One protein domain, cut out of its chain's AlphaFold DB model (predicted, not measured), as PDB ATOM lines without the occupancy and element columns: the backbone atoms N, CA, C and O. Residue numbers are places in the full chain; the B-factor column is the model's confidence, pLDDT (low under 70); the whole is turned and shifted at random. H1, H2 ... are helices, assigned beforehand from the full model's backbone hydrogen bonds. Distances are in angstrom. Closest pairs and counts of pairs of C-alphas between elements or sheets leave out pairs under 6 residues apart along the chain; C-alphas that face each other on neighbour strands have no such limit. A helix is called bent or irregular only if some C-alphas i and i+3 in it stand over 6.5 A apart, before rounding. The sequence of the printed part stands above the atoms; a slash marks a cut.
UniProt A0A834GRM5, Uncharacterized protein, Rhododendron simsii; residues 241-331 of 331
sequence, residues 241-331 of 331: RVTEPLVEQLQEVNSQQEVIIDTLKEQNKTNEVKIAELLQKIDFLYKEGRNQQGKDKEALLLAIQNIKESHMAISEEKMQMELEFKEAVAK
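This is residues 241 to 331 of the 331 residues of an uncharacterized protein of Rhododendron simsii (UniProt A0A834GRM5). A long helical hairpin: H1 runs nearly the whole length of the rod, a tight link turns the backbone, and the shorter H2 folds back alongside it, nearly parallel in line but the opposite way. The first residues of H1 reach past the end of H2, and the two helices are loosely joined, with their C-alpha contacts near the turn. The printed part has 91 residues, with two named helices, H1 then H2, and no named strand; its class is all helix. It is extended, with a radius of gyration of the C-alphas of 21.9 A and spans of 79 by 19 by 8 A.

Start at H1, residues 241 to 291, and go on to H2, residues 297 to 330; the two form a helical hairpin. Their lines stand at a shallow tilt of 5 degrees, and they run opposite ways. Look at Leu 285 and Leu 300 for their closest C-alphas, 6.9 A apart. H1 and H2 touch, with 5 pairs of C-alphas within 8 A, H1 with residues 278 to 289 alone and H2 with residues 297 to 307 alone. In H2 every O i to N i+4 pair is within hydrogen-bond range; in H1 it is 44 of 47.

Find C-alpha 241 at (64.225, -28.652, 79.705); from there H1 runs 76.6 A to C-alpha 291 at (28.963, -59.880, 19.338). H1 is neither bent nor irregular, but only just: C-alphas 242 and 245 are 6.2 A apart. H2 then runs 49.8 A from C-alpha 297 to C-alpha 330 at (43.373, -27.280, 62.997).

The two C-alphas farthest apart are those of Arg 241 and Gln 293, at 79.3 A. Residues 241 to 259, which belong to H1, stand free. The printed part has no cut, and it ends at Lys 331, the chain's last residue. The mean pLDDT of the printed part is 74.0; look for values under 70 at residues 241 to 246, 249 to 250, 289 to 297, 300 and 328 to 331.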
ATOM      1  N   ARG A 241      65.608 -28.566  79.198       56.00
ATOM      2  CA  ARG A 241      64.225 -28.652  79.705       56.00
ATOM      3  C   ARG A 241      63.160 -28.047  78.788       56.00
ATOM      4  O   ARG A 241      62.008 -28.459  78.847       56.00
ATOM      5  N   VAL A 242      63.516 -27.056  77.972       52.62
ATOM      6  CA  VAL A 242      62.594 -26.444  76.996       52.62
ATOM      7  C   VAL A 242      62.619 -27.194  75.668       52.62
ATOM      8  O   VAL A 242      61.600 -27.288  74.987       52.62
ATOM      9  N   THR A 243      63.780 -27.727  75.291       54.78
ATOM     10  CA  THR A 243      63.975 -28.358  73.983       54.78
ATOM     11  C   THR A 243      63.419 -29.779  73.965       54.78
ATOM     12  O   THR A 243      62.835 -30.165  72.961       54.78
ATOM     13  N   GLU A 244      63.532 -30.536  75.061       67.75
ATOM     14  CA  GLU A 244      63.041 -31.920  75.143       67.75
ATOM     15  C   GLU A 244      61.525 -32.044  74.883       67.75
ATOM     16  O   GLU A 244      61.169 -32.766  73.954       67.75
ATOM     17  N   PRO A 245      60.628 -31.280  75.545       67.19
ATOM     18  CA  PRO A 245      59.188 -31.386  75.289       67.19
ATOM     19  C   PRO A 245      58.806 -30.974  73.865       67.19
ATOM     20  O   PRO A 245      57.890 -31.535  73.272       67.19
ATOM     21  N   LEU A 246      59.507 -29.983  73.301       59.28
ATOM     22  CA  LEU A 246      59.279 -29.550  71.923       59.28
ATOM     23  C   LEU A 246      59.744 -30.608  70.922       59.28
ATOM     24  O   LEU A 246      59.074 -30.814  69.916       59.28
ATOM     25  N   VAL A 247      60.869 -31.280  71.183       70.94
ATOM     26  CA  VAL A 247      61.361 -32.386  70.351       70.94
ATOM     27  C   VAL A 247      60.414 -33.579  70.430       70.94
ATOM     28  O   VAL A 247      60.112 -34.146  69.386       70.94
ATOM     29  N   GLU A 248      59.903 -33.916  71.615       76.44
ATOM     30  CA  GLU A 248      58.905 -34.977  71.794       76.44
ATOM     31  C   GLU A 248      57.605 -34.659  71.048       76.44
ATOM     32  O   GLU A 248      57.145 -35.480  70.257       76.44
ATOM     33  N   GLN A 249      57.064 -33.443  71.193       69.69
ATOM     34  CA  GLN A 249      55.880 -33.010  70.440       69.69
ATOM     35  C   GLN A 249      56.118 -33.050  68.927       69.69
ATOM     36  O   GLN A 249      55.253 -33.487  68.168       69.69
ATOM     37  N   LEU A 250      57.298 -32.625  68.466       67.38
ATOM     38  CA  LEU A 250      57.641 -32.663  67.045       67.38
ATOM     39  C   LEU A 250      57.768 -34.105  66.533       67.38
ATOM     40  O   LEU A 250      57.345 -34.399  65.417       67.38
ATOM     41  N   GLN A 251      58.346 -35.003  67.335       76.69
ATOM     42  CA  GLN A 251      58.453 -36.428  67.022       76.69
ATOM     43  C   GLN A 251      57.081 -37.097  66.983       76.69
ATOM     44  O   GLN A 251      56.835 -37.899  66.085       76.69
ATOM     45  N   GLU A 252      56.181 -36.742  67.897       79.19
ATOM     46  CA  GLU A 252      54.812 -37.246  67.917       79.19
ATOM     47  C   GLU A 252      54.031 -36.792  66.680       79.19
ATOM     48  O   GLU A 252      53.467 -37.631  65.978       79.19
ATOM     49  N   VAL A 253      54.087 -35.500  66.331       70.31
ATOM     50  CA  VAL A 253      53.474 -34.978  65.096       70.31
ATOM     51  C   VAL A 253      54.052 -35.670  63.860       70.31
ATOM     52  O   VAL A 253      53.306 -36.063  62.965       70.31
ATOM     53  N   ASN A 254      55.370 -35.876  63.812       74.75
ATOM     54  CA  ASN A 254      56.008 -36.566  62.695       74.75
ATOM     55  C   ASN A 254      55.591 -38.047  62.620       74.75
ATOM     56  O   ASN A 254      55.351 -38.567  61.535       74.75
ATOM     57  N   SER A 255      55.442 -38.722  63.764       79.00
ATOM     58  CA  SER A 255      54.936 -40.097  63.823       79.00
ATOM     59  C   SER A 255      53.481 -40.186  63.361       79.00
ATOM     60  O   SER A 255      53.127 -41.117  62.640       79.00
ATOM     61  N   GLN A 256      52.633 -39.229  63.748       76.81
ATOM     62  CA  GLN A 256      51.247 -39.161  63.282       76.81
ATOM     63  C   GLN A 256      51.183 -38.925  61.766       76.81
ATOM     64  O   GLN A 256      50.389 -39.568  61.080       76.81
ATOM     65  N   GLN A 257      52.058 -38.072  61.222       72.62
ATOM     66  CA  GLN A 257      52.160 -37.847  59.777       72.62
ATOM     67  C   GLN A 257      52.537 -39.119  59.006       72.62
ATOM     68  O   GLN A 257      51.901 -39.410  57.996       72.62
ATOM     69  N   GLU A 258      53.513 -39.898  59.479       79.62
ATOM     70  CA  GLU A 258      53.903 -41.165  58.833       79.62
ATOM     71  C   GLU A 258      52.742 -42.176  58.800       79.62
ATOM     72  O   GLU A 258      52.467 -42.772  57.757       79.62
ATOM     73  N   VAL A 259      51.981 -42.305  59.893       82.94
ATOM     74  CA  VAL A 259      50.797 -43.190  59.943       82.94
ATOM     75  C   VAL A 259      49.724 -42.758  58.937       82.94
ATOM     76  O   VAL A 259      49.139 -43.600  58.247       82.94
ATOM     77  N   ILE A 260      49.474 -41.450  58.818       75.94
ATOM     78  CA  ILE A 260      48.522 -40.898  57.843       75.94
ATOM     79  C   ILE A 260      48.995 -41.194  56.416       75.94
ATOM     80  O   ILE A 260      48.207 -41.650  55.586       75.94
ATOM     81  N   ILE A 261      50.281 -40.981  56.132       72.56
ATOM     82  CA  ILE A 261      50.877 -41.246  54.818       72.56
ATOM     83  C   ILE A 261      50.712 -42.718  54.432       72.56
ATOM     84  O   ILE A 261      50.312 -43.013  53.304       72.56
ATOM     85  N   ASP A 262      50.997 -43.645  55.341       82.94
ATOM     86  CA  ASP A 262      50.892 -45.073  55.045       82.94
ATOM     87  C   ASP A 262      49.438 -45.532  54.878       82.94
ATOM     88  O   ASP A 262      49.144 -46.318  53.972       82.94
ATOM     89  N   THR A 263      48.510 -44.963  55.652       82.75
ATOM     90  CA  THR A 263      47.066 -45.197  55.473       82.75
ATOM     91  C   THR A 263      46.603 -44.743  54.086       82.75
ATOM     92  O   THR A 263      45.926 -45.493  53.378       82.75
ATOM     93  N   LEU A 264      47.031 -43.553  53.648       73.88
ATOM     94  CA  LEU A 264      46.713 -43.026  52.318       73.88
ATOM     95  C   LEU A 264      47.316 -43.879  51.192       73.88
ATOM     96  O   LEU A 264      46.657 -44.106  50.175       73.88
ATOM     97  N   LYS A 265      48.545 -44.387  51.356       78.00
ATOM     98  CA  LYS A 265      49.171 -45.288  50.370       78.00
ATOM     99  C   LYS A 265      48.389 -46.590  50.210       78.00
ATOM    100  O   LYS A 265      48.153 -47.013  49.077       78.00
ATOM    101  N   GLU A 266      47.980 -47.220  51.311       84.44
ATOM    102  CA  GLU A 266      47.250 -48.493  51.262       84.44
ATOM    103  C   GLU A 266      45.849 -48.321  50.655       84.44
ATOM    104  O   GLU A 266      45.404 -49.134  49.835       84.44
ATOM    105  N   GLN A 267      45.172 -47.213  50.964       75.94
ATOM    106  CA  GLN A 267      43.914 -46.865  50.305       75.94
ATOM    107  C   GLN A 267      44.096 -46.596  48.809       75.94
ATOM    108  O   GLN A 267      43.299 -47.079  48.005       75.94
ATOM    109  N   ASN A 268      45.150 -45.880  48.407       76.00
ATOM    110  CA  ASN A 268      45.406 -45.618  46.992       76.00
ATOM    111  C   ASN A 268      45.637 -46.923  46.216       76.00
ATOM    112  O   ASN A 268      45.052 -47.130  45.156       76.00
ATOM    113  N   LYS A 269      46.399 -47.854  46.795       82.44
ATOM    114  CA  LYS A 269      46.591 -49.199  46.245       82.44
ATOM    115  C   LYS A 269      45.270 -49.969  46.122       82.44
ATOM    116  O   LYS A 269      45.022 -50.613  45.106       82.44
ATOM    117  N   THR A 270      44.396 -49.870  47.122       83.38
ATOM    118  CA  THR A 270      43.050 -50.468  47.076       83.38
ATOM    119  C   THR A 270      42.211 -49.870  45.942       83.38
ATOM    120  O   THR A 270      41.518 -50.594  45.224       83.38
ATOM    121  N   ASN A 271      42.297 -48.555  45.736       76.19
ATOM    122  CA  ASN A 271      41.589 -47.864  44.663       76.19
ATOM    123  C   ASN A 271      42.121 -48.241  43.275       76.19
ATOM    124  O   ASN A 271      41.321 -48.455  42.365       76.19
ATOM    125  N   GLU A 272      43.435 -48.402  43.109       78.50
ATOM    126  CA  GLU A 272      44.029 -48.888  41.857       78.50
ATOM    127  C   GLU A 272      43.504 -50.279  41.474       78.50
ATOM    128  O   GLU A 272      43.163 -50.508  40.311       78.50
ATOM    129  N   VAL A 273      43.358 -51.185  42.449       84.88
ATOM    130  CA  VAL A 273      42.777 -52.520  42.223       84.88
ATOM    131  C   VAL A 273      41.314 -52.417  41.782       84.88
ATOM    132  O   VAL A 273      40.951 -52.994  40.757       84.88
ATOM    133  N   LYS A 274      40.489 -51.623  42.481       79.75
ATOM    134  CA  LYS A 274      39.078 -51.400  42.105       79.75
ATOM    135  C   LYS A 274      38.946 -50.824  40.689       79.75
ATOM    136  O   LYS A 274      38.083 -51.247  39.922       79.75
ATOM    137  N   ILE A 275      39.810 -49.877  40.316       76.75
ATOM    138  CA  ILE A 275      39.828 -49.292  38.967       76.75
ATOM    139  C   ILE A 275      40.205 -50.349  37.923       76.75
ATOM    140  O   ILE A 275      39.556 -50.428  36.878       76.75
ATOM    141  N   ALA A 276      41.213 -51.184  38.191       79.62
ATOM    142  CA  ALA A 276      41.611 -52.259  37.284       79.62
ATOM    143  C   ALA A 276      40.476 -53.276  37.057       79.62
ATOM    144  O   ALA A 276      40.211 -53.651  35.911       79.62
ATOM    145  N   GLU A 277      39.756 -53.662  38.114       82.19
ATOM    146  CA  GLU A 277      38.581 -54.543  38.028       82.19
ATOM    147  C   GLU A 277      37.451 -53.922  37.194       82.19
ATOM    148  O   GLU A 277      36.869 -54.582  36.327       82.19
ATOM    149  N   LEU A 278      37.167 -52.632  37.402       77.12
ATOM    150  CA  LEU A 278      36.175 -51.900  36.613       77.12
ATOM    151  C   LEU A 278      36.562 -51.848  35.130       77.12
ATOM    152  O   LEU A 278      35.723 -52.120  34.271       77.12
ATOM    153  N   LEU A 279      37.827 -51.559  34.814       77.62
ATOM    154  CA  LEU A 279      38.325 -51.543  33.436       77.62
ATOM    155  C   LEU A 279      38.229 -52.922  32.773       77.62
ATOM    156  O   LEU A 279      37.818 -53.014  31.614       77.62
ATOM    157  N   GLN A 280      38.539 -53.995  33.503       84.31
ATOM    158  CA  GLN A 280      38.388 -55.363  33.007       84.31
ATOM    159  C   GLN A 280      36.918 -55.695  32.710       84.31
ATOM    160  O   GLN A 280      36.614 -56.293  31.673       84.31
ATOM    161  N   LYS A 281      35.994 -55.269  33.580       79.25
ATOM    162  CA  LYS A 281      34.550 -55.461  33.389       79.25
ATOM    163  C   LYS A 281      34.022 -54.674  32.186       79.25
ATOM    164  O   LYS A 281      33.217 -55.206  31.424       79.25
ATOM    165  N   ILE A 282      34.507 -53.449  31.971       75.12
ATOM    166  CA  ILE A 282      34.186 -52.644  30.782       75.12
ATOM    167  C   ILE A 282      34.685 -53.333  29.507       75.12
ATOM    168  O   ILE A 282      33.925 -53.443  28.547       75.12
ATOM    169  N   ASP A 283      35.930 -53.818  29.483       79.75
ATOM    170  CA  ASP A 283      36.500 -54.495  28.306       79.75
ATOM    171  C   ASP A 283      35.747 -55.794  27.976       79.75
ATOM    172  O   ASP A 283      35.467 -56.072  26.808       79.75
ATOM    173  N   PHE A 284      35.344 -56.553  29.002       81.69
ATOM    174  CA  PHE A 284      34.477 -57.723  28.844       81.69
ATOM    175  C   PHE A 284      33.139 -57.347  28.193       81.69
ATOM    176  O   PHE A 284      32.804 -57.874  27.134       81.69
ATOM    177  N   LEU A 285      32.420 -56.371  28.757       72.38
ATOM    178  CA  LEU A 285      31.130 -55.917  28.223       72.38
ATOM    179  C   LEU A 285      31.248 -55.338  26.808       72.38
ATOM    180  O   LEU A 285      30.362 -55.533  25.977       72.38
ATOM    181  N   TYR A 286      32.350 -54.649  26.504       72.50
ATOM    182  CA  TYR A 286      32.603 -54.113  25.170       72.50
ATOM    183  C   TYR A 286      32.848 -55.219  24.136       72.50
ATOM    184  O   TYR A 286      32.434 -55.077  22.984       72.50
ATOM    185  N   LYS A 287      33.501 -56.325  24.521       77.69
ATOM    186  CA  LYS A 287      33.678 -57.509  23.662       77.69
ATOM    187  C   LYS A 287      32.364 -58.269  23.474       77.69
ATOM    188  O   LYS A 287      32.046 -58.619  22.340       77.69
ATOM    189  N   GLU A 288      31.597 -58.461  24.546       72.31
ATOM    190  CA  GLU A 288      30.301 -59.154  24.536       72.31
ATOM    191  C   GLU A 288      29.275 -58.403  23.666       72.31
ATOM    192  O   GLU A 288      28.722 -58.953  22.712       72.31
ATOM    193  N   GLY A 289      29.115 -57.094  23.901       65.62
ATOM    194  CA  GLY A 289      28.179 -56.239  23.166       65.62
ATOM    195  C   GLY A 289      28.547 -56.033  21.693       65.62
ATOM    196  O   GLY A 289      27.683 -55.703  20.881       65.62
ATOM    197  N   ARG A 290      29.810 -56.267  21.304       64.62
ATOM    198  CA  ARG A 290      30.218 -56.284  19.888       64.62
ATOM    199  C   ARG A 290      29.696 -57.524  19.152       64.62
ATOM    200  O   ARG A 290      29.531 -57.474  17.935       64.62
ATOM    201  N   ASN A 291      29.428 -58.606  19.883       63.66
ATOM    202  CA  ASN A 291      28.963 -59.880  19.338       63.66
ATOM    203  C   ASN A 291      27.430 -60.011  19.354       63.66
ATOM    204  O   ASN A 291      26.888 -60.819  18.604       63.66
ATOM    205  N   GLN A 292      26.721 -59.212  20.160       57.94
ATOM    206  CA  GLN A 292      25.265 -59.290  20.305       57.94
ATOM    207  C   GLN A 292      24.573 -58.020  19.781       57.94
ATOM    208  O   GLN A 292      24.444 -57.010  20.472       57.94
ATOM    209  N   GLN A 293      24.088 -58.060  18.535       55.88
ATOM    210  CA  GLN A 293      23.246 -56.991  17.991       55.88
ATOM    211  C   GLN A 293      21.902 -56.927  18.745       55.88
ATOM    212  O   GLN A 293      21.011 -57.746  18.538       55.88
ATOM    213  N   GLY A 294      21.737 -55.913  19.598       59.56
ATOM    214  CA  GLY A 294      20.429 -55.340  19.945       59.56
ATOM    215  C   GLY A 294      19.856 -55.633  21.337       59.56
ATOM    216  O   GLY A 294      19.097 -54.800  21.824       59.56
ATOM    217  N   LYS A 295      20.221 -56.734  22.012       57.09
ATOM    218  CA  LYS A 295      19.659 -57.079  23.342       57.09
ATOM    219  C   LYS A 295      20.477 -56.597  24.551       57.09
ATOM    220  O   LYS A 295      19.913 -56.464  25.627       57.09
ATOM    221  N   ASP A 296      21.744 -56.225  24.368       63.34
ATOM    222  CA  ASP A 296      22.668 -55.896  25.473       63.34
ATOM    223  C   ASP A 296      22.797 -54.400  25.812       63.34
ATOM    224  O   ASP A 296      23.587 -54.003  26.671       63.34
ATOM    225  N   LYS A 297      22.017 -53.525  25.165       68.69
ATOM    226  CA  LYS A 297      22.090 -52.074  25.419       68.69
ATOM    227  C   LYS A 297      21.707 -51.723  26.861       68.69
ATOM    228  O   LYS A 297      22.297 -50.819  27.445       68.69
ATOM    229  N   GLU A 298      20.737 -52.434  27.424       72.12
ATOM    230  CA  GLU A 298      20.254 -52.217  28.789       72.12
ATOM    231  C   GLU A 298      21.262 -52.722  29.833       72.12
ATOM    232  O   GLU A 298      21.553 -52.013  30.793       72.12
ATOM    233  N   ALA A 299      21.906 -53.869  29.582       70.69
ATOM    234  CA  ALA A 299      22.999 -54.381  30.412       70.69
ATOM    235  C   ALA A 299      24.220 -53.442  30.410       70.69
ATOM    236  O   ALA A 299      24.817 -53.188  31.459       70.69
ATOM    237  N   LEU A 300      24.556 -52.866  29.250       69.50
ATOM    238  CA  LEU A 300      25.625 -51.872  29.130       69.50
ATOM    239  C   LEU A 300      25.291 -50.582  29.898       69.50
ATOM    240  O   LEU A 300      26.146 -50.045  30.600       69.50
ATOM    241  N   LEU A 301      24.052 -50.089  29.792       73.62
ATOM    242  CA  LEU A 301      23.595 -48.904  30.527       73.62
ATOM    243  C   LEU A 301      23.611 -49.134  32.042       73.62
ATOM    244  O   LEU A 301      24.080 -48.267  32.777       73.62
ATOM    245  N   LEU A 302      23.179 -50.312  32.499       78.69
ATOM    246  CA  LEU A 302      23.231 -50.688  33.911       78.69
ATOM    247  C   LEU A 302      24.678 -50.756  34.424       78.69
ATOM    248  O   LEU A 302      24.978 -50.279  35.516       78.69
ATOM    249  N   ALA A 303      25.606 -51.286  33.623       72.31
ATOM    250  CA  ALA A 303      27.020 -51.317  33.983       72.31
ATOM    251  C   ALA A 303      27.641 -49.913  34.068       72.31
ATOM    252  O   ALA A 303      28.373 -49.633  35.015       72.31
ATOM    253  N   ILE A 304      27.320 -49.022  33.121       74.75
ATOM    254  CA  ILE A 304      27.762 -47.617  33.144       74.75
ATOM    255  C   ILE A 304      27.232 -46.908  34.396       74.75
ATOM    256  O   ILE A 304      27.981 -46.185  35.051       74.75
ATOM    257  N   GLN A 305      25.968 -47.140  34.750       81.25
ATOM    258  CA  GLN A 305      25.362 -46.565  35.949       81.25
ATOM    259  C   GLN A 305      26.071 -47.050  37.225       81.25
ATOM    260  O   GLN A 305      26.477 -46.221  38.037       81.25
ATOM    261  N   ASN A 306      26.343 -48.353  37.345       79.06
ATOM    262  CA  ASN A 306      27.087 -48.915  38.481       79.06
ATOM    263  C   ASN A 306      28.510 -48.334  38.605       79.06
ATOM    264  O   ASN A 306      28.992 -48.081  39.710       79.06
ATOM    265  N   ILE A 307      29.194 -48.102  37.478       76.06
ATOM    266  CA  ILE A 307      30.520 -47.460  37.460       76.06
ATOM    267  C   ILE A 307      30.421 -46.013  37.952       76.06
ATOM    268  O   ILE A 307      31.246 -45.576  38.754       76.06
ATOM    269  N   LYS A 308      29.402 -45.275  37.501       77.00
ATOM    270  CA  LYS A 308      29.172 -43.885  37.904       77.00
ATOM    271  C   LYS A 308      28.892 -43.768  39.403       77.00
ATOM    272  O   LYS A 308      29.449 -42.889  40.053       77.00
ATOM    273  N   GLU A 309      28.080 -44.667  39.951       80.56
ATOM    274  CA  GLU A 309      27.796 -44.741  41.390       80.56
ATOM    275  C   GLU A 309      29.052 -45.085  42.198       80.56
ATOM    276  O   GLU A 309      29.351 -44.415  43.185       80.56
ATOM    277  N   SER A 310      29.856 -46.041  41.722       76.25
ATOM    278  CA  SER A 310      31.131 -46.397  42.362       76.25
ATOM    279  C   SER A 310      32.120 -45.222  42.374       76.25
ATOM    280  O   SER A 310      32.783 -44.977  43.378       76.25
ATOM    281  N   HIS A 311      32.203 -44.461  41.278       75.75
ATOM    282  CA  HIS A 311      33.051 -43.269  41.198       75.75
ATOM    283  C   HIS A 311      32.587 -42.159  42.154       75.75
ATOM    284  O   HIS A 311      33.412 -41.519  42.804       75.75
ATOM    285  N   MET A 312      31.275 -41.930  42.253       78.06
ATOM    286  CA  MET A 312      30.699 -40.961  43.194       78.06
ATOM    287  C   MET A 312      31.048 -41.319  44.645       78.06
ATOM    288  O   MET A 312      31.519 -40.448  45.370       78.06
ATOM    289  N   ALA A 313      30.913 -42.593  45.029       80.19
ATOM    290  CA  ALA A 313      31.248 -43.064  46.375       80.19
ATOM    291  C   ALA A 313      32.735 -42.851  46.720       80.19
ATOM    292  O   ALA A 313      33.055 -42.318  47.778       80.19
ATOM    293  N   ILE A 314      33.648 -43.178  45.795       75.88
ATOM    294  CA  ILE A 314      35.093 -42.932  45.978       75.88
ATOM    295  C   ILE A 314      35.381 -41.430  46.133       75.88
ATOM    296  O   ILE A 314      36.222 -41.028  46.940       75.88
ATOM    297  N   SER A 315      34.690 -40.581  45.367       76.69
ATOM    298  CA  SER A 315      34.855 -39.128  45.461       76.69
ATOM    299  C   SER A 315      34.350 -38.561  46.792       76.69
ATOM    300  O   SER A 315      34.929 -37.593  47.289       76.69
ATOM    301  N   GLU A 316      33.285 -39.130  47.355       84.25
ATOM    302  CA  GLU A 316      32.729 -38.737  48.652       84.25
ATOM    303  C   GLU A 316      33.651 -39.156  49.803       84.25
ATOM    304  O   GLU A 316      34.008 -38.314  50.628       84.25
ATOM    305  N   GLU A 317      34.152 -40.400  49.793       79.25
ATOM    306  CA  GLU A 317      35.164 -40.873  50.754       79.25
ATOM    307  C   GLU A 317      36.416 -39.985  50.732       79.25
ATOM    308  O   GLU A 317      36.935 -39.597  51.781       79.25
ATOM    309  N   LYS A 318      36.882 -39.595  49.538       76.50
ATOM    310  CA  LYS A 318      38.018 -38.676  49.397       76.50
ATOM    311  C   LYS A 318      37.739 -37.314  50.040       76.50
ATOM    312  O   LYS A 318      38.601 -36.783  50.737       76.50
ATOM    313  N   MET A 319      36.557 -36.744  49.804       80.62
ATOM    314  CA  MET A 319      36.178 -35.440  50.358       80.62
ATOM    315  C   MET A 319      36.088 -35.483  51.889       80.62
ATOM    316  O   MET A 319      36.550 -34.554  52.552       80.62
ATOM    317  N   GLN A 320      35.554 -36.574  52.439       83.44
ATOM    318  CA  GLN A 320      35.470 -36.795  53.880       83.44
ATOM    319  C   GLN A 320      36.863 -36.870  54.521       83.44
ATOM    320  O   GLN A 320      37.118 -36.206  55.523       83.44
ATOM    321  N   MET A 321      37.805 -37.587  53.902       72.62
ATOM    322  CA  MET A 321      39.184 -37.652  54.396       72.62
ATOM    323  C   MET A 321      39.913 -36.307  54.324       72.62
ATOM    324  O   MET A 321      40.644 -35.950  55.246       72.62
ATOM    325  N   GLU A 322      39.713 -35.527  53.256       74.00
ATOM    326  CA  GLU A 322      40.271 -34.170  53.172       74.00
ATOM    327  C   GLU A 322      39.721 -33.253  54.276       74.00
ATOM    328  O   GLU A 322      40.437 -32.370  54.758       74.00
ATOM    329  N   LEU A 323      38.463 -33.450  54.680       83.00
ATOM    330  CA  LEU A 323      37.847 -32.717  55.782       83.00
ATOM    331  C   LEU A 323      38.440 -33.136  57.134       83.00
ATOM    332  O   LEU A 323      38.890 -32.273  57.885       83.00
ATOM    333  N   GLU A 324      38.517 -34.438  57.409       76.12
ATOM    334  CA  GLU A 324      39.112 -34.980  58.642       76.12
ATOM    335  C   GLU A 324      40.576 -34.560  58.799       76.12
ATOM    336  O   GLU A 324      41.004 -34.164  59.884       76.12
ATOM    337  N   PHE A 325      41.335 -34.550  57.701       73.94
ATOM    338  CA  PHE A 325      42.705 -34.051  57.693       73.94
ATOM    339  C   PHE A 325      42.779 -32.559  58.048       73.94
ATOM    340  O   PHE A 325      43.601 -32.158  58.874       73.94
ATOM    341  N   LYS A 326      41.904 -31.722  57.473       73.12
ATOM    342  CA  LYS A 326      41.839 -30.288  57.808       73.12
ATOM    343  C   LYS A 326      41.474 -30.059  59.274       73.12
ATOM    344  O   LYS A 326      42.043 -29.164  59.896       73.12
ATOM    345  N   GLU A 327      40.560 -30.853  59.827       76.00
ATOM    346  CA  GLU A 327      40.192 -30.780  61.244       76.00
ATOM    347  C   GLU A 327      41.328 -31.225  62.169       76.00
ATOM    348  O   GLU A 327      41.545 -30.592  63.201       76.00
ATOM    349  N   ALA A 328      42.068 -32.276  61.805       66.25
ATOM    350  CA  ALA A 328      43.220 -32.751  62.568       66.25
ATOM    351  C   ALA A 328      44.355 -31.717  62.601       66.25
ATOM    352  O   ALA A 328      44.946 -31.498  63.649       66.25
ATOM    353  N   VAL A 329      44.616 -31.035  61.481       64.19
ATOM    354  CA  VAL A 329      45.627 -29.963  61.397       64.19
ATOM    355  C   VAL A 329      45.202 -28.694  62.150       64.19
ATOM    356  O   VAL A 329      46.052 -27.904  62.556       64.19
ATOM    357  N   ALA A 330      43.897 -28.461  62.314       66.81
ATOM    358  CA  ALA A 330      43.373 -27.280  62.997       66.81
ATOM    359  C   ALA A 330      43.348 -27.394  64.534       66.81
ATOM    360  O   ALA A 330      43.206 -26.363  65.196       66.81
ATOM    361  N   LYS A 331      43.425 -28.613  65.082       66.25
ATOM    362  CA  LYS A 331      43.435 -28.894  66.528       66.25
ATOM    363  C   LYS A 331      44.835 -28.756  67.118       66.25
ATOM    364  O   LYS A 331      44.909 -28.262  68.265       66.25
TER     365      LYS A 331